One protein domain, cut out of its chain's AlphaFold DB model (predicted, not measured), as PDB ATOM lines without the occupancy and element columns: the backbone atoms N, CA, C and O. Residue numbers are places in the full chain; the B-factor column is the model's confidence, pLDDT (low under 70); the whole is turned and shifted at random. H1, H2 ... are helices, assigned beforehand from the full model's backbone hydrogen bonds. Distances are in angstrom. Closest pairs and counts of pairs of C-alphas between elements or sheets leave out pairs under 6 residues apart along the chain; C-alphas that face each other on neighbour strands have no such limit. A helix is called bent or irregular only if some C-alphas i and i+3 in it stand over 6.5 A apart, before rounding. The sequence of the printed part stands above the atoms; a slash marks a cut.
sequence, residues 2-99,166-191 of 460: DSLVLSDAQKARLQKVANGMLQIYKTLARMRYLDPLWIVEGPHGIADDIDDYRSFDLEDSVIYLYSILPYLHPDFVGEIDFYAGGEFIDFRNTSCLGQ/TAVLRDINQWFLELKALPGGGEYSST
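What this domain is: This is residues 2 to 99 and 166 to 191 of the 460 residues of an uncharacterized protein of Torrubiella hemipterigena (UniProt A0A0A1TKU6). One long helix, H1, runs along one side of an elongated body; H6 packs side by side with it, and H3 packs on its residues 10 to 18. The short helices H2, H4 and H5, with the loops joining them, lie farther from H1. The printed part has 124 residues with six named helices, in the order H1 to H6, and no named strand: all helix. It is compact, with a radius of gyration of the C-alphas of 15.5 A, and spans 47 by 29 by 24 A.

How they stand to each other: H1, residues 8 to 30, touches H3, residues 60 to 68, with residues 10 to 18 alone; their closest C-alphas, of Leu 14 and Leu 65, are 6.0 A apart. They run the same way at a tilt of 35.4 degrees, only just steep. H1 also touches H6, residues 166 to 177, the same way at a shallow tilt of 11 degrees; the closest C-alphas, of Ile 24 and Asn 173, are 5.3 A apart. H2, residues 47 to 55, is close to but not clearly touching H3, with the closest C-alphas, of Tyr 53 and Ile 63, 6.9 A apart. H2 is likewise close to but not clearly touching H5, residues 94 to 99; the closest C-alphas, of Tyr 53 and Thr 94, are 7.2 A apart. H4, residues 74 to 79, touches no helix. Residues 39 to 40 pair with residues 71 to 72, antiparallel. Every O i to N i+4 pair is within hydrogen-bond range in H1, H3 and H6; H2 has 3 of 5, H4 0 of 2 with 2 of 3 O i to N i+3 pairs, and H5 0 of 2 with 1 of 3.

Where its parts are: H1 begins at C-alpha 8 (-51.683, 3.782, -14.322) and is 32.0 A long. H2 is 14.3 A long, H3 12.6 A, H4 9.9 A and H5 9.7 A. H2 and H4 are irregular: C-alphas 48 and 51 are 7.7 A apart, and C-alphas 75 and 78 are 7.5 A apart. H6, 16.6 A long, ends at C-alpha 177 (-57.682, -12.939, -40.777).

The domain as a whole: The C-alphas farthest apart, of Ser 3 and Thr 191, are 47.8 A apart. Residues 100 to 165 are not printed, and C-alphas 99 and 166 are 25.4 A apart across this cut. The links H1 to H2 and H4 to H5 are long. Residues 83 to 84 have pLDDT under 70; the mean of the printed part is 91.7.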
ATOM      1  N   ASP A   2     -41.163  10.606 -17.598       78.94
ATOM      2  CA  ASP A   2     -41.647  10.918 -16.234       78.94
ATOM      3  C   ASP A   2     -42.329  12.294 -16.086       78.94
ATOM      4  O   ASP A   2     -42.958  12.565 -15.067       78.94
ATOM      5  N   SER A   3     -42.232  13.155 -17.103       86.56
ATOM      6  CA  SER A   3     -42.895  14.462 -17.187       86.56
ATOM      7  C   SER A   3     -44.360  14.404 -17.644       86.56
ATOM      8  O   SER A   3     -45.031  15.435 -17.607       86.56
ATOM      9  N   LEU A   4     -44.850  13.235 -18.077       91.06
ATOM     10  CA  LEU A   4     -46.231  13.039 -18.523       91.06
ATOM     11  C   LEU A   4     -47.134  12.671 -17.336       91.06
ATOM     12  O   LEU A   4     -46.869  11.711 -16.605       91.06
ATOM     13  N   VAL A   5     -48.235  13.399 -17.159       93.62
ATOM     14  CA  VAL A   5     -49.162  13.249 -16.031       93.62
ATOM     15  C   VAL A   5     -50.283  12.273 -16.395       93.62
ATOM     16  O   VAL A   5     -51.396  12.658 -16.740       93.62
ATOM     17  N   LEU A   6     -49.994  10.972 -16.300       95.69
ATOM     18  CA  LEU A   6     -50.958   9.903 -16.590       95.69
ATOM     19  C   LEU A   6     -51.098   8.923 -15.428       95.69
ATOM     20  O   LEU A   6     -50.105   8.412 -14.907       95.69
ATOM     21  N   SER A   7     -52.343   8.589 -15.085       96.56
ATOM     22  CA  SER A   7     -52.639   7.499 -14.151       96.56
ATOM     23  C   SER A   7     -52.263   6.135 -14.741       96.56
ATOM     24  O   SER A   7     -52.323   5.924 -15.955       96.56
ATOM     25  N   ASP A   8     -51.968   5.157 -13.883       96.44
ATOM     26  CA  ASP A   8     -51.683   3.782 -14.322       96.44
ATOM     27  C   ASP A   8     -52.849   3.174 -15.116       96.44
ATOM     28  O   ASP A   8     -52.646   2.433 -16.078       96.44
ATOM     29  N   ALA A   9     -54.087   3.543 -14.769       96.88
ATOM     30  CA  ALA A   9     -55.276   3.125 -15.501       96.88
ATOM     31  C   ALA A   9     -55.322   3.707 -16.925       96.88
ATOM     32  O   ALA A   9     -55.736   3.005 -17.848       96.88
ATOM     33  N   GLN A  10     -54.898   4.961 -17.127       96.31
ATOM     34  CA  GLN A  10     -54.770   5.553 -18.465       96.31
ATOM     35  C   GLN A  10     -53.670   4.857 -19.267       96.31
ATOM     36  O   GLN A  10     -53.939   4.404 -20.377       96.31
ATOM     37  N   LYS A  11     -52.478   4.680 -18.681       96.81
ATOM     38  CA  LYS A  11     -51.358   3.978 -19.330       96.81
ATOM     39  C   LYS A  11     -51.757   2.567 -19.767       96.81
ATOM     40  O   LYS A  11     -51.534   2.188 -20.911       96.81
ATOM     41  N   ALA A  12     -52.447   1.818 -18.904       96.94
ATOM     42  CA  ALA A  12     -52.938   0.480 -19.224       96.94
ATOM     43  C   ALA A  12     -53.970   0.463 -20.367       96.94
ATOM     44  O   ALA A  12     -54.006  -0.493 -21.141       96.94
ATOM     45  N   ARG A  13     -54.820   1.495 -20.495       96.69
ATOM     46  CA  ARG A  13     -55.752   1.615 -21.632       96.69
ATOM     47  C   ARG A  13     -55.014   1.916 -22.935       96.69
ATOM     48  O   ARG A  13     -55.279   1.245 -23.927       96.69
ATOM     49  N   LEU A  14     -54.069   2.853 -22.919       97.31
ATOM     50  CA  LEU A  14     -53.259   3.211 -24.088       97.31
ATOM     51  C   LEU A  14     -52.385   2.034 -24.546       97.31
ATOM     52  O   LEU A  14     -52.306   1.752 -25.738       97.31
ATOM     53  N   GLN A  15     -51.854   1.243 -23.608       97.94
ATOM     54  CA  GLN A  15     -51.131   0.011 -23.934       97.94
ATOM     55  C   GLN A  15     -52.002  -1.003 -24.688       97.94
ATOM     56  O   GLN A  15     -51.507  -1.700 -25.568       97.94
ATOM     57  N   LYS A  16     -53.307  -1.096 -24.391       97.94
ATOM     58  CA  LYS A  16     -54.213  -1.975 -25.153       97.94
ATOM     59  C   LYS A  16     -54.385  -1.507 -26.598       97.94
ATOM     60  O   LYS A  16     -54.491  -2.354 -27.477       97.94
ATOM     61  N   VAL A  17     -54.398  -0.193 -26.836       97.88
ATOM     62  CA  VAL A  17     -54.445   0.385 -28.189       97.88
ATOM     63  C   VAL A  17     -53.156   0.052 -28.941       97.88
ATOM     64  O   VAL A  17     -53.223  -0.538 -30.017       97.88
ATOM     65  N   ALA A  18     -51.993   0.307 -28.334       97.88
ATOM     66  CA  ALA A  18     -50.695  -0.025 -28.924       97.88
ATOM     67  C   ALA A  18     -50.544  -1.523 -29.231       97.88
ATOM     68  O   ALA A  18     -50.102  -1.893 -30.317       97.88
ATOM     69  N   ASN A  19     -50.992  -2.397 -28.325       98.25
ATOM     70  CA  ASN A  19     -50.995  -3.843 -28.558       98.25
ATOM     71  C   ASN A  19     -51.928  -4.244 -29.712       98.25
ATOM     72  O   ASN A  19     -51.603  -5.165 -30.457       98.25
ATOM     73  N   GLY A  20     -53.074  -3.571 -29.867       97.94
ATOM     74  CA  GLY A  20     -53.993  -3.785 -30.987       97.94
ATOM     75  C   GLY A  20     -53.363  -3.414 -32.331       97.94
ATOM     76  O   GLY A  20     -53.381  -4.227 -33.252       97.94
ATOM     77  N   MET A  21     -52.731  -2.239 -32.416       97.62
ATOM     78  CA  MET A  21     -51.976  -1.814 -33.605       97.62
ATOM     79  C   MET A  21     -50.828  -2.779 -33.923       97.62
ATOM     80  O   MET A  21     -50.666  -3.206 -35.065       97.62
ATOM     81  N   LEU A  22     -50.071  -3.202 -32.904       97.94
ATOM     82  CA  LEU A  22     -48.968  -4.151 -33.079       97.94
ATOM     83  C   LEU A  22     -49.462  -5.502 -33.596       97.94
ATOM     84  O   LEU A  22     -48.789  -6.137 -34.406       97.94
ATOM     85  N   GLN A  23     -50.641  -5.939 -33.152       98.38
ATOM     86  CA  GLN A  23     -51.248  -7.165 -33.646       98.38
ATOM     87  C   GLN A  23     -51.598  -7.064 -35.134       98.38
ATOM     88  O   GLN A  23     -51.329  -8.017 -35.862       98.38
ATOM     89  N   ILE A  24     -52.115  -5.921 -35.601       97.44
ATOM     90  CA  ILE A  24     -52.375  -5.687 -37.030       97.44
ATOM     91  C   ILE A  24     -51.067  -5.763 -37.823       97.44
ATOM     92  O   ILE A  24     -50.992  -6.513 -38.792       97.44
ATOM     93  N   TYR A  25     -50.007  -5.078 -37.380       97.31
ATOM     94  CA  TYR A  25     -48.712  -5.084 -38.079       97.31
ATOM     95  C   TYR A  25     -48.122  -6.497 -38.142       97.31
ATOM     96  O   TYR A  25     -47.635  -6.931 -39.183       97.31
ATOM     97  N   LYS A  26     -48.222  -7.263 -37.048       97.75
ATOM     98  CA  LYS A  26     -47.808  -8.673 -37.012       97.75
ATOM     99  C   LYS A  26     -48.639  -9.544 -37.950       97.75
ATOM    100  O   LYS A  26     -48.079 -10.431 -38.591       97.75
ATOM    101  N   THR A  27     -49.943  -9.301 -38.058       97.94
ATOM    102  CA  THR A  27     -50.815  -9.994 -39.014       97.94
ATOM    103  C   THR A  27     -50.415  -9.665 -40.451       97.94
ATOM    104  O   THR A  27     -50.190 -10.594 -41.219       97.94
ATOM    105  N   LEU A  28     -50.208  -8.391 -40.791       96.69
ATOM    106  CA  LEU A  28     -49.725  -7.963 -42.110       96.69
ATOM    107  C   LEU A  28     -48.349  -8.556 -42.451       96.69
ATOM    108  O   LEU A  28     -48.114  -9.009 -43.573       96.69
ATOM    109  N   ALA A  29     -47.446  -8.632 -41.472       96.88
ATOM    110  CA  ALA A  29     -46.148  -9.268 -41.658       96.88
ATOM    111  C   ALA A  29     -46.266 -10.783 -41.877       96.88
ATOM    112  O   ALA A  29     -45.577 -11.363 -42.717       96.88
ATOM    113  N   ARG A  30     -47.189 -11.437 -41.165       97.69
ATOM    114  CA  ARG A  30     -47.500 -12.854 -41.369       97.69
ATOM    115  C   ARG A  30     -48.128 -13.100 -42.739       97.69
ATOM    116  O   ARG A  30     -47.772 -14.092 -43.358       97.69
ATOM    117  N   MET A  31     -48.967 -12.183 -43.226       97.25
ATOM    118  CA  MET A  31     -49.519 -12.162 -44.590       97.25
ATOM    119  C   MET A  31     -48.459 -11.893 -45.672       97.25
ATOM    120  O   MET A  31     -48.784 -11.948 -46.853       97.25
ATOM    121  N   ARG A  32     -47.200 -11.629 -45.294       96.00
ATOM    122  CA  ARG A  32     -46.076 -11.283 -46.185       96.00
ATOM    123  C   ARG A  32     -46.196  -9.949 -46.907       96.00
ATOM    124  O   ARG A  32     -45.412  -9.689 -47.811       96.00
ATOM    125  N   TYR A  33     -47.105  -9.100 -46.454       94.31
ATOM    126  CA  TYR A  33     -47.207  -7.736 -46.943       94.31
ATOM    127  C   TYR A  33     -46.142  -6.823 -46.316       94.31
ATOM    128  O   TYR A  33     -45.505  -6.044 -47.012       94.31
ATOM    129  N   LEU A  34     -45.866  -6.989 -45.017       95.00
ATOM    130  CA  LEU A  34     -44.740  -6.333 -44.342       95.00
ATOM    131  C   LEU A  34     -43.592  -7.324 -44.106       95.00
ATOM    132  O   LEU A  34     -43.821  -8.506 -43.832       95.00
ATOM    133  N   ASP A  35     -42.338  -6.865 -44.134       93.69
ATOM    134  CA  ASP A  35     -41.259  -7.644 -43.527       93.69
ATOM    135  C   ASP A  35     -41.322  -7.508 -41.991       93.69
ATOM    136  O   ASP A  35     -41.334  -6.389 -41.474       93.69
ATOM    137  N   PRO A  36     -41.327  -8.617 -41.223       95.62
ATOM    138  CA  PRO A  36     -41.312  -8.558 -39.762       95.62
ATOM    139  C   PRO A  36     -40.160  -7.724 -39.174       95.62
ATOM    140  O   PRO A  36     -40.289  -7.195 -38.075       95.62
ATOM    141  N   LEU A  37     -39.031  -7.617 -39.883       93.44
ATOM    142  CA  LEU A  37     -37.859  -6.840 -39.482       93.44
ATOM    143  C   LEU A  37     -38.055  -5.327 -39.620       93.44
ATOM    144  O   LEU A  37     -37.249  -4.573 -39.074       93.44
ATOM    145  N   TRP A  38     -39.078  -4.885 -40.353       94.56
ATOM    146  CA  TRP A  38     -39.417  -3.469 -40.484       94.56
ATOM    147  C   TRP A  38     -40.167  -2.946 -39.263       94.56
ATOM    148  O   TRP A  38     -40.126  -1.750 -39.005       94.56
ATOM    149  N   ILE A  39     -40.819  -3.823 -38.495       96.69
ATOM    150  CA  ILE A  39     -41.634  -3.427 -37.348       96.69
ATOM    151  C   ILE A  39     -40.727  -3.071 -36.166       96.69
ATOM    152  O   ILE A  39     -40.024  -3.920 -35.613       96.69
ATOM    153  N   VAL A  40     -40.790  -1.812 -35.741       96.56
ATOM    154  CA  VAL A  40     -40.122  -1.297 -34.548       96.56
ATOM    155  C   VAL A  40     -41.152  -1.191 -33.426       96.56
ATOM    156  O   VAL A  40     -41.994  -0.292 -33.410       96.56
ATOM    157  N   GLU A  41     -41.102  -2.133 -32.484       97.44
ATOM    158  CA  GLU A  41     -41.951  -2.111 -31.288       97.44
ATOM    159  C   GLU A  41     -41.498  -1.005 -30.315       97.44
ATOM    160  O   GLU A  41     -40.302  -0.736 -30.189       97.44
ATOM    161  N   GLY A  42     -42.447  -0.367 -29.623       95.00
ATOM    162  CA  GLY A  42     -42.145   0.597 -28.561       95.00
ATOM    163  C   GLY A  42     -41.650  -0.060 -27.257       95.00
ATOM    164  O   GLY A  42     -41.645  -1.287 -27.131       95.00
ATOM    165  N   PRO A  43     -41.280   0.735 -26.235       96.94
ATOM    166  CA  PRO A  43     -41.341   2.193 -26.210       96.94
ATOM    167  C   PRO A  43     -40.184   2.865 -26.967       96.94
ATOM    168  O   PRO A  43     -39.065   2.357 -27.001       96.94
ATOM    169  N   HIS A  44     -40.451   4.052 -27.501       95.69
ATOM    170  CA  HIS A  44     -39.521   4.896 -28.248       95.69
ATOM    171  C   HIS A  44     -39.061   6.081 -27.401       95.69
ATOM    172  O   HIS A  44     -39.805   6.608 -26.569       95.69
ATOM    173  N   GLY A  45     -37.818   6.508 -27.607       94.19
ATOM    174  CA  GLY A  45     -37.252   7.663 -26.918       94.19
ATOM    175  C   GLY A  45     -37.696   8.971 -27.564       94.19
ATOM    176  O   GLY A  45     -36.981   9.466 -28.417       94.19
ATOM    177  N   ILE A  46     -38.839   9.512 -27.137       93.94
ATOM    178  CA  ILE A  46     -39.364  10.826 -27.576       93.94
ATOM    179  C   ILE A  46     -39.287  11.891 -26.468       93.94
ATOM    180  O   ILE A  46     -40.016  12.876 -26.467       93.94
ATOM    181  N   ALA A  47     -38.493  11.627 -25.424       92.69
ATOM    182  CA  ALA A  47     -38.482  12.456 -24.220       92.69
ATOM    183  C   ALA A  47     -37.946  13.869 -24.480       92.69
ATOM    184  O   ALA A  47     -38.362  14.792 -23.781       92.69
ATOM    185  N   ASP A  48     -37.053  13.999 -25.460       93.56
ATOM    186  CA  ASP A  48     -36.418  15.260 -25.826       93.56
ATOM    187  C   ASP A  48     -37.366  16.161 -26.644       93.56
ATOM    188  O   ASP A  48     -37.221  17.377 -26.597       93.56
ATOM    189  N   ASP A  49     -38.402  15.588 -27.272       93.50
ATOM    190  CA  ASP A  49     -39.334  16.303 -28.162       93.50
ATOM    191  C   ASP A  49     -40.687  16.628 -27.489       93.50
ATOM    192  O   ASP A  49     -41.624  17.096 -28.133       93.50
ATOM    193  N   ILE A  50     -40.842  16.374 -26.178       94.38
ATOM    194  CA  ILE A  50     -42.118  16.574 -25.446       94.38
ATOM    195  C   ILE A  50     -42.644  18.009 -25.576       94.38
ATOM    196  O   ILE A  50     -43.856  18.206 -25.699       94.38
ATOM    197  N   ASP A  51     -41.755  19.000 -25.534       95.00
ATOM    198  CA  ASP A  51     -42.142  20.406 -25.651       95.00
ATOM    199  C   ASP A  51     -42.628  20.742 -27.071       95.00
ATOM    200  O   ASP A  51     -43.593  21.497 -27.214       95.00
ATOM    201  N   ASP A  52     -42.066  20.100 -28.101       93.75
ATOM    202  CA  ASP A  52     -42.517  20.250 -29.488       93.75
ATOM    203  C   ASP A  52     -43.929  19.680 -29.658       93.75
ATOM    204  O   ASP A  52     -44.809  20.374 -30.164       93.75
ATOM    205  N   TYR A  53     -44.215  18.476 -29.144       94.50
ATOM    206  CA  TYR A  53     -45.579  17.923 -29.186       94.50
ATOM    207  C   TYR A  53     -46.599  18.819 -28.472       94.50
ATOM    208  O   TYR A  53     -47.722  18.991 -28.945       94.50
ATOM    209  N   ARG A  54     -46.220  19.411 -27.333       95.00
ATOM    210  CA  ARG A  54     -47.083  20.343 -26.593       95.00
ATOM    211  C   ARG A  54     -47.306  21.652 -27.340       95.00
ATOM    212  O   ARG A  54     -48.359  22.257 -27.168       95.00
ATOM    213  N   SER A  55     -46.363  22.079 -28.181       94.19
ATOM    214  CA  SER A  55     -46.552  23.244 -29.052       94.19
ATOM    215  C   SER A  55     -47.666  23.029 -30.089       94.19
ATOM    216  O   SER A  55     -48.345  23.985 -30.453       94.19
ATOM    217  N   PHE A  56     -47.928  21.770 -30.468       92.38
ATOM    218  CA  PHE A  56     -49.072  21.351 -31.289       92.38
ATOM    219  C   PHE A  56     -50.347  21.066 -30.471       92.38
ATOM    220  O   PHE A  56     -51.284  20.453 -30.984       92.38
ATOM    221  N   ASP A  57     -50.397  21.473 -29.197       94.00
ATOM    222  CA  ASP A  57     -51.534  21.263 -28.289       94.00
ATOM    223  C   ASP A  57     -51.919  19.777 -28.120       94.00
ATOM    224  O   ASP A  57     -53.090  19.410 -28.022       94.00
ATOM    225  N   LEU A  58     -50.923  18.879 -28.132       93.81
ATOM    226  CA  LEU A  58     -51.145  17.450 -27.904       93.81
ATOM    227  C   LEU A  58     -51.193  17.124 -26.408       93.81
ATOM    228  O   LEU A  58     -50.295  17.470 -25.637       93.81
ATOM    229  N   GLU A  59     -52.221  16.379 -26.001       96.25
ATOM    230  CA  GLU A  59     -52.357  15.905 -24.624       96.25
ATOM    231  C   GLU A  59     -51.278  14.873 -24.252       96.25
ATOM    232  O   GLU A  59     -50.889  14.030 -25.065       96.25
ATOM    233  N   ASP A  60     -50.892  14.832 -22.970       96.88
ATOM    234  CA  ASP A  60     -49.928  13.857 -22.434       96.88
ATOM    235  C   ASP A  60     -50.312  12.394 -22.759       96.88
ATOM    236  O   ASP A  60     -49.432  11.543 -22.913       96.88
ATOM    237  N   SER A  61     -51.610  12.079 -22.891       97.00
ATOM    238  CA  SER A  61     -52.103  10.761 -23.327       97.00
ATOM    239  C   SER A  61     -51.725  10.423 -24.765       97.00
ATOM    240  O   SER A  61     -51.365   9.277 -25.034       97.00
ATOM    241  N   VAL A  62     -51.808  11.395 -25.674       96.06
ATOM    242  CA  VAL A  62     -51.463  11.223 -27.091       96.06
ATOM    243  C   VAL A  62     -49.951  11.106 -27.237       96.06
ATOM    244  O   VAL A  62     -49.475  10.151 -27.844       96.06
ATOM    245  N   ILE A  63     -49.195  11.982 -26.566       96.31
ATOM    246  CA  ILE A  63     -47.725  11.924 -26.526       96.31
ATOM    247  C   ILE A  63     -47.262  10.564 -25.984       96.31
ATOM    248  O   ILE A  63     -46.411   9.893 -26.569       96.31
ATOM    249  N   TYR A  64     -47.866  10.094 -24.885       97.44
ATOM    250  CA  TYR A  64     -47.568   8.766 -24.356       97.44
ATOM    251  C   TYR A  64     -47.909   7.660 -25.355       97.44
ATOM    252  O   TYR A  64     -47.117   6.733 -25.503       97.44
ATOM    253  N   LEU A  65     -49.045   7.742 -26.053       96.94
ATOM    254  CA  LEU A  65     -49.415   6.762 -27.070       96.94
ATOM    255  C   LEU A  65     -48.380   6.713 -28.201       96.94
ATOM    256  O   LEU A  65     -47.892   5.626 -28.503       96.94
ATOM    257  N   TYR A  66     -47.966   7.859 -28.749       96.31
ATOM    258  CA  TYR A  66     -46.929   7.931 -29.787       96.31
ATOM    259  C   TYR A  66     -45.611   7.293 -29.355       96.31
ATOM    260  O   TYR A  66     -44.940   6.654 -30.164       96.31
ATOM    261  N   SER A  67     -45.269   7.366 -28.069       96.81
ATOM    262  CA  SER A  67     -44.077   6.690 -27.557       96.81
ATOM    263  C   SER A  67     -44.177   5.162 -27.553       96.81
ATOM    264  O   SER A  67     -43.143   4.508 -27.530       96.81
ATOM    265  N   ILE A  68     -45.373   4.565 -27.535       97.88
ATOM    266  CA  ILE A  68     -45.549   3.109 -27.378       97.88
ATOM    267  C   ILE A  68     -46.140   2.416 -28.609       97.88
ATOM    268  O   ILE A  68     -46.167   1.184 -28.641       97.88
ATOM    269  N   LEU A  69     -46.620   3.168 -29.604       97.81
ATOM    270  CA  LEU A  69     -47.120   2.605 -30.857       97.81
ATOM    271  C   LEU A  69     -46.012   1.844 -31.609       97.81
ATOM    272  O   LEU A  69     -44.835   2.193 -31.506       97.81
ATOM    273  N   PRO A  70     -46.360   0.792 -32.366       97.75
ATOM    274  CA  PRO A  70     -45.441   0.218 -33.338       97.75
ATOM    275  C   PRO A  70     -45.277   1.163 -34.535       97.75
ATOM    276  O   PRO A  70     -46.254   1.740 -35.003       97.75
ATOM    277  N   TYR A  71     -44.062   1.252 -35.070       96.19
ATOM    278  CA  TYR A  71     -43.783   1.964 -36.322       96.19
ATOM    279  C   TYR A  71     -43.068   1.054 -37.308       96.19
ATOM    280  O   TYR A  71     -42.561  -0.007 -36.932       96.19
ATOM    281  N   LEU A  72     -43.015   1.475 -38.568       94.81
ATOM    282  CA  LEU A  72     -42.092   0.895 -39.534       94.81
ATOM    283  C   LEU A  72     -40.755   1.632 -39.478       94.81
ATOM    284  O   LEU A  72     -40.670   2.799 -39.100       94.81
ATOM    285  N   HIS A  73     -39.683   0.925 -39.804       93.56
ATOM    286  CA  HIS A  73     -38.362   1.519 -39.888       93.56
ATOM    287  C   HIS A  73     -38.322   2.483 -41.096       93.56
ATOM    288  O   HIS A  73     -38.654   2.052 -42.200       93.56
ATOM    289  N   PRO A  74     -37.896   3.752 -40.922       89.88
ATOM    290  CA  PRO A  74     -38.085   4.826 -41.913       89.88
ATOM    291  C   PRO A  74     -37.459   4.517 -43.276       89.88
ATOM    292  O   PRO A  74     -38.040   4.810 -44.311       89.88
ATOM    293  N   ASP A  75     -36.324   3.815 -43.275       87.88
ATOM    294  CA  ASP A  75     -35.637   3.326 -44.478       87.88
ATOM    295  C   ASP A  75     -36.459   2.430 -45.424       87.88
ATOM    296  O   ASP A  75     -35.937   2.093 -46.489       87.88
ATOM    297  N   PHE A  76     -37.659   1.996 -45.022       86.62
ATOM    298  CA  PHE A  76     -38.524   1.082 -45.777       86.62
ATOM    299  C   PHE A  76     -39.960   1.594 -45.960       86.62
ATOM    300  O   PHE A  76     -40.756   0.906 -46.588       86.62
ATOM    301  N   VAL A  77     -40.316   2.762 -45.408       83.50
ATOM    302  CA  VAL A  77     -41.694   3.285 -45.487       83.50
ATOM    303  C   VAL A  77     -42.078   3.586 -46.938       83.50
ATOM    304  O   VAL A  77     -43.131   3.150 -47.376       83.50
ATOM    305  N   GLY A  78     -41.179   4.203 -47.711       78.62
ATOM    306  CA  GLY A  78     -41.417   4.511 -49.127       78.62
ATOM    307  C   GLY A  78     -41.327   3.317 -50.087       78.62
ATOM    308  O   GLY A  78     -41.412   3.505 -51.294       78.62
ATOM    309  N   GLU A  79     -41.104   2.092 -49.596       76.25
ATOM    310  CA  GLU A  79     -41.101   0.888 -50.447       76.25
ATOM    311  C   GLU A  79     -42.496   0.240 -50.559       76.25
ATOM    312  O   GLU A  79     -42.646  -0.747 -51.282       76.25
ATOM    313  N   ILE A  80     -43.500   0.738 -49.826       78.06
ATOM    314  CA  ILE A  80     -44.811   0.097 -49.694       78.06
ATOM    315  C   ILE A  80     -45.909   1.150 -49.775       78.06
ATOM    316  O   ILE A  80     -45.983   2.025 -48.918       78.06
ATOM    317  N   ASP A  81     -46.809   0.988 -50.736       75.69
ATOM    318  CA  ASP A  81     -48.085   1.696 -50.735       75.69
ATOM    319  C   ASP A  81     -49.068   1.020 -49.766       75.69
ATOM    320  O   ASP A  81     -49.163  -0.215 -49.768       75.69
ATOM    321  N   PHE A  82     -49.779   1.793 -48.939       76.06
ATOM    322  CA  PHE A  82     -50.825   1.312 -48.031       76.06
ATOM    323  C   PHE A  82     -52.227   1.530 -48.626       76.06
ATOM    324  O   PHE A  82     -52.399   1.945 -49.765       76.06
ATOM    325  N   TYR A  83     -53.270   1.130 -47.897       69.31
ATOM    326  CA  TYR A  83     -54.653   1.149 -48.383       69.31
ATOM    327  C   TYR A  83     -55.030   2.500 -49.023       69.31
ATOM    328  O   TYR A  83     -54.900   3.529 -48.365       69.31
ATOM    329  N   ALA A  84     -55.523   2.461 -50.268       69.25
ATOM    330  CA  ALA A  84     -55.948   3.629 -51.049       69.25
ATOM    331  C   ALA A  84     -54.863   4.712 -51.236       69.25
ATOM    332  O   ALA A  84     -55.165   5.895 -51.147       69.25
ATOM    333  N   GLY A  85     -53.607   4.317 -51.468       73.81
ATOM    334  CA  GLY A  85     -52.522   5.273 -51.706       73.81
ATOM    335  C   GLY A  85     -51.922   5.881 -50.435       73.81
ATOM    336  O   GLY A  85     -51.106   6.795 -50.505       73.81
ATOM    337  N   GLY A  86     -52.365   5.428 -49.257       79.75
ATOM    338  CA  GLY A  86     -51.900   5.965 -47.984       79.75
ATOM    339  C   GLY A  86     -50.470   5.540 -47.639       79.75
ATOM    340  O   GLY A  86     -49.990   4.489 -48.054       79.75
ATOM    341  N   GLU A  87     -49.812   6.304 -46.769       83.56
ATOM    342  CA  GLU A  87     -48.479   5.975 -46.255       83.56
ATOM    343  C   GLU A  87     -48.498   5.600 -44.764       83.56
ATOM    344  O   GLU A  87     -49.369   5.998 -43.982       83.56
ATOM    345  N   PHE A  88     -47.491   4.838 -44.327       89.31
ATOM    346  CA  PHE A  88     -47.276   4.579 -42.904       89.31
ATOM    347  C   PHE A  88     -46.616   5.783 -42.228       89.31
ATOM    348  O   PHE A  88     -45.411   5.990 -42.339       89.31
ATOM    349  N   ILE A  89     -47.391   6.527 -41.445       89.88
ATOM    350  CA  ILE A  89     -46.896   7.696 -40.718       89.88
ATOM    351  C   ILE A  89     -46.074   7.335 -39.468       89.88
ATOM    352  O   ILE A  89     -46.444   6.472 -38.662       89.88
ATOM    353  N   ASP A  90     -44.960   8.045 -39.273       92.69
ATOM    354  CA  ASP A  90     -44.163   8.006 -38.047       92.69
ATOM    355  C   ASP A  90     -44.409   9.263 -37.208       92.69
ATOM    356  O   ASP A  90     -43.746  10.285 -37.368       92.69
ATOM    357  N   PHE A  91     -45.345   9.172 -36.262       93.19
ATOM    358  CA  PHE A  91     -45.684  10.278 -35.360       93.19
ATOM    359  C   PHE A  91     -44.548  10.692 -34.413       93.19
ATOM    360  O   PHE A  91     -44.708  11.660 -33.674       93.19
ATOM    361  N   ARG A  92     -43.411   9.980 -34.403       92.62
ATOM    362  CA  ARG A  92     -42.209  10.421 -33.679       92.62
ATOM    363  C   ARG A  92     -41.488  11.552 -34.411       92.62
ATOM    364  O   ARG A  92     -40.690  12.254 -33.799       92.62
ATOM    365  N   ASN A  93     -41.742  11.700 -35.710       91.81
ATOM    366  CA  ASN A  93     -41.235  12.801 -36.506       91.81
ATOM    367  C   ASN A  93     -42.199  13.989 -36.402       91.81
ATOM    368  O   ASN A  93     -43.306  13.961 -36.940       91.81
ATOM    369  N   THR A  94     -41.776  15.049 -35.713       89.75
ATOM    370  CA  THR A  94     -42.611  16.231 -35.468       89.75
ATOM    371  C   THR A  94     -42.992  16.968 -36.752       89.75
ATOM    372  O   THR A  94     -44.032  17.626 -36.768       89.75
ATOM    373  N   SER A  95     -42.245  16.801 -37.854       86.88
ATOM    374  CA  SER A  95     -42.626  17.371 -39.155       86.88
ATOM    375  C   SER A  95     -43.941  16.793 -39.686       86.88
ATOM    376  O   SER A  95     -44.720  17.510 -40.307       86.88
ATOM    377  N   CYS A  96     -44.236  15.523 -39.390       86.00
ATOM    378  CA  CYS A  96     -45.465  14.858 -39.827       86.00
ATOM    379  C   CYS A  96     -46.707  15.340 -39.053       86.00
ATOM    380  O   CYS A  96     -47.832  15.176 -39.521       86.00
ATOM    381  N   LEU A  97     -46.528  15.941 -37.870       86.06
ATOM    382  CA  LEU A  97     -47.641  16.400 -37.029       86.06
ATOM    383  C   LEU A  97     -48.331  17.645 -37.582       86.06
ATOM    384  O   LEU A  97     -49.530  17.794 -37.368       86.06
ATOM    385  N   GLY A  98     -47.588  18.525 -38.263       79.31
ATOM    386  CA  GLY A  98     -48.159  19.715 -38.897       79.31
ATOM    387  C   GLY A  98     -49.136  19.325 -40.004       79.31
ATOM    388  O   GLY A  98     -50.304  19.688 -39.949       79.31
ATOM    389  N   GLN A  99     -48.677  18.476 -40.925       74.56
ATOM    390  CA  GLN A  99     -49.458  18.013 -42.077       74.56
ATOM    391  C   GLN A  99     -50.663  17.151 -41.678       74.56
ATOM    392  O   GLN A  99     -51.730  17.263 -42.262       74.56
ATOM    393  N   THR A 166     -59.949   0.083 -29.231       94.94
ATOM    394  CA  THR A 166     -59.525  -1.318 -29.079       94.94
ATOM    395  C   THR A 166     -60.472  -2.323 -29.740       94.94
ATOM    396  O   THR A 166     -60.027  -3.388 -30.155       94.94
ATOM    397  N   ALA A 167     -61.773  -2.024 -29.804       94.69
ATOM    398  CA  ALA A 167     -62.744  -2.871 -30.491       94.69
ATOM    399  C   ALA A 167     -62.590  -2.744 -32.011       94.69
ATOM    400  O   ALA A 167     -62.570  -3.762 -32.691       94.69
ATOM    401  N   VAL A 168     -62.390  -1.521 -32.515       94.50
ATOM    402  CA  VAL A 168     -62.138  -1.260 -33.941       94.50
ATOM    403  C   VAL A 168     -60.867  -1.971 -34.408       94.50
ATOM    404  O   VAL A 168     -60.916  -2.739 -35.359       94.50
ATOM    405  N   LEU A 169     -59.751  -1.820 -33.688       96.00
ATOM    406  CA  LEU A 169     -58.479  -2.470 -34.035       96.00
ATOM    407  C   LEU A 169     -58.570  -4.001 -34.032       96.00
ATOM    408  O   LEU A 169     -57.986  -4.671 -34.883       96.00
ATOM    409  N   ARG A 170     -59.319  -4.573 -33.082       97.06
ATOM    410  CA  ARG A 170     -59.581  -6.017 -33.053       97.06
ATOM    411  C   ARG A 170     -60.358  -6.456 -34.292       97.06
ATOM    412  O   ARG A 170     -60.034  -7.495 -34.859       97.06
ATOM    413  N   ASP A 171     -61.366  -5.689 -34.686       96.50
ATOM    414  CA  ASP A 171     -62.199  -6.014 -35.838       96.50
ATOM    415  C   ASP A 171     -61.418  -5.853 -37.152       96.50
ATOM    416  O   ASP A 171     -61.490  -6.747 -37.985       96.50
ATOM    417  N   ILE A 172     -60.572  -4.821 -37.291       95.12
ATOM    418  CA  ILE A 172     -59.634  -4.674 -38.422       95.12
ATOM    419  C   ILE A 172     -58.723  -5.899 -38.528       95.12
ATOM    420  O   ILE A 172     -58.580  -6.498 -39.593       95.12
ATOM    421  N   ASN A 173     -58.128  -6.325 -37.410       97.06
ATOM    422  CA  ASN A 173     -57.303  -7.526 -37.401       97.06
ATOM    423  C   ASN A 173     -58.109  -8.774 -37.807       97.06
ATOM    424  O   ASN A 173     -57.605  -9.621 -38.542       97.06
ATOM    425  N   GLN A 174     -59.363  -8.881 -37.357       97.50
ATOM    426  CA  GLN A 174     -60.262  -9.960 -37.760       97.50
ATOM    427  C   GLN A 174     -60.584  -9.903 -39.261       97.50
ATOM    428  O   GLN A 174     -60.627 -10.950 -39.901       97.50
ATOM    429  N   TRP A 175     -60.743  -8.714 -39.846       96.75
ATOM    430  CA  TRP A 175     -60.975  -8.555 -41.281       96.75
ATOM    431  C   TRP A 175     -59.812  -9.084 -42.118       96.75
ATOM    432  O   TRP A 175     -60.067  -9.763 -43.107       96.75
ATOM    433  N   PHE A 176     -58.560  -8.859 -41.710       96.62
ATOM    434  CA  PHE A 176     -57.397  -9.451 -42.386       96.62
ATOM    435  C   PHE A 176     -57.324 -10.975 -42.210       96.62
ATOM    436  O   PHE A 176     -57.029 -11.706 -43.156       96.62
ATOM    437  N   LEU A 177     -57.640 -11.490 -41.018       97.44
ATOM    438  CA  LEU A 177     -57.682 -12.939 -40.777       97.44
ATOM    439  C   LEU A 177     -58.766 -13.633 -41.617       97.44
ATOM    440  O   LEU A 177     -58.544 -14.733 -42.111       97.44
ATOM    441  N   GLU A 178     -59.914 -12.986 -41.808       97.38
ATOM    442  CA  GLU A 178     -61.031 -13.478 -42.627       97.38
ATOM    443  C   GLU A 178     -60.900 -13.118 -44.115       97.38
ATOM    444  O   GLU A 178     -61.799 -13.421 -44.899       97.38
ATOM    445  N   LEU A 179     -59.816 -12.438 -44.509       96.12
ATOM    446  CA  LEU A 179     -59.623 -11.866 -45.844       96.12
ATOM    447  C   LEU A 179     -60.793 -10.958 -46.284       96.12
ATOM    448  O   LEU A 179     -61.039 -10.798 -47.473       96.12
ATOM    449  N   LYS A 180     -61.558 -10.364 -45.362       95.06
ATOM    450  CA  LYS A 180     -62.559  -9.327 -45.688       95.06
ATOM    451  C   LYS A 180     -61.879  -8.052 -46.179       95.06
ATOM    452  O   LYS A 180     -62.366  -7.419 -47.107       95.06
ATOM    453  N   ALA A 181     -60.731  -7.743 -45.584       93.00
ATOM    454  CA  ALA A 181     -59.778  -6.768 -46.082       93.00
ATOM    455  C   ALA A 181     -58.514  -7.504 -46.542       93.00
ATOM    456  O   ALA A 181     -58.101  -8.490 -45.926       93.00
ATOM    457  N   LEU A 182     -57.911  -7.018 -47.621       92.81
ATOM    458  CA  LEU A 182     -56.613  -7.461 -48.116       92.81
ATOM    459  C   LEU A 182     -55.677  -6.258 -48.104       92.81
ATOM    460  O   LEU A 182     -56.151  -5.145 -48.336       92.81
ATOM    461  N   PRO A 183     -54.393  -6.454 -47.784       90.44
ATOM    462  CA  PRO A 183     -53.429  -5.380 -47.908       90.44
ATOM    463  C   PRO A 183     -53.165  -5.051 -49.385       90.44
ATOM    464  O   PRO A 183     -53.294  -5.927 -50.241       90.44
ATOM    465  N   GLY A 184     -52.789  -3.801 -49.666       85.00
ATOM    466  CA  GLY A 184     -52.681  -3.282 -51.032       85.00
ATOM    467  C   GLY A 184     -54.046  -3.048 -51.696       85.00
ATOM    468  O   GLY A 184     -55.064  -2.882 -51.018       85.00
ATOM    469  N   GLY A 185     -54.063  -3.026 -53.028       74.50
ATOM    470  CA  GLY A 185     -55.249  -2.743 -53.841       74.50
ATOM    471  C   GLY A 185     -55.614  -1.257 -53.943       74.50
ATOM    472  O   GLY A 185     -56.764  -0.960 -54.253       74.50
ATOM    473  N   GLY A 186     -54.682  -0.355 -53.617       75.94
ATOM    474  CA  GLY A 186     -54.761   1.069 -53.959       75.94
ATOM    475  C   GLY A 186     -54.201   1.341 -55.358       75.94
ATOM    476  O   GLY A 186     -53.600   0.454 -55.969       75.94
ATOM    477  N   GLU A 187     -54.376   2.565 -55.844       72.50
ATOM    478  CA  GLU A 187     -53.947   3.002 -57.184       72.50
ATOM    479  C   GLU A 187     -52.433   2.879 -57.405       72.50
ATOM    480  O   GLU A 187     -51.989   2.631 -58.525       72.50
ATOM    481  N   TYR A 188     -51.640   2.957 -56.331       71.56
ATOM    482  CA  TYR A 188     -50.183   2.803 -56.380       71.56
ATOM    483  C   TYR A 188     -49.701   1.421 -55.934       71.56
ATOM    484  O   TYR A 188     -48.500   1.123 -55.975       71.56
ATOM    485  N   SER A 189     -50.614   0.530 -55.549       72.06
ATOM    486  CA  SER A 189     -50.250  -0.850 -55.281       72.06
ATOM    487  C   SER A 189     -50.022  -1.563 -56.608       72.06
ATOM    488  O   SER A 189     -50.841  -1.491 -57.524       72.06
ATOM    489  N   SER A 190     -48.891  -2.254 -56.735       75.12
ATOM    490  CA  SER A 190     -48.627  -3.040 -57.937       75.12
ATOM    491  C   SER A 190     -49.743  -4.061 -58.164       75.12
ATOM    492  O   SER A 190     -50.301  -4.607 -57.208       75.12
ATOM    493  N   THR A 191     -50.027  -4.368 -59.432       81.69
ATOM    494  CA  THR A 191     -51.026  -5.370 -59.861       81.69
ATOM    495  C   THR A 191     -50.849  -6.732 -59.174       81.69
ATOM    496  O   THR A 191     -51.815  -7.466 -58.983       81.69
TER     497      THR A 191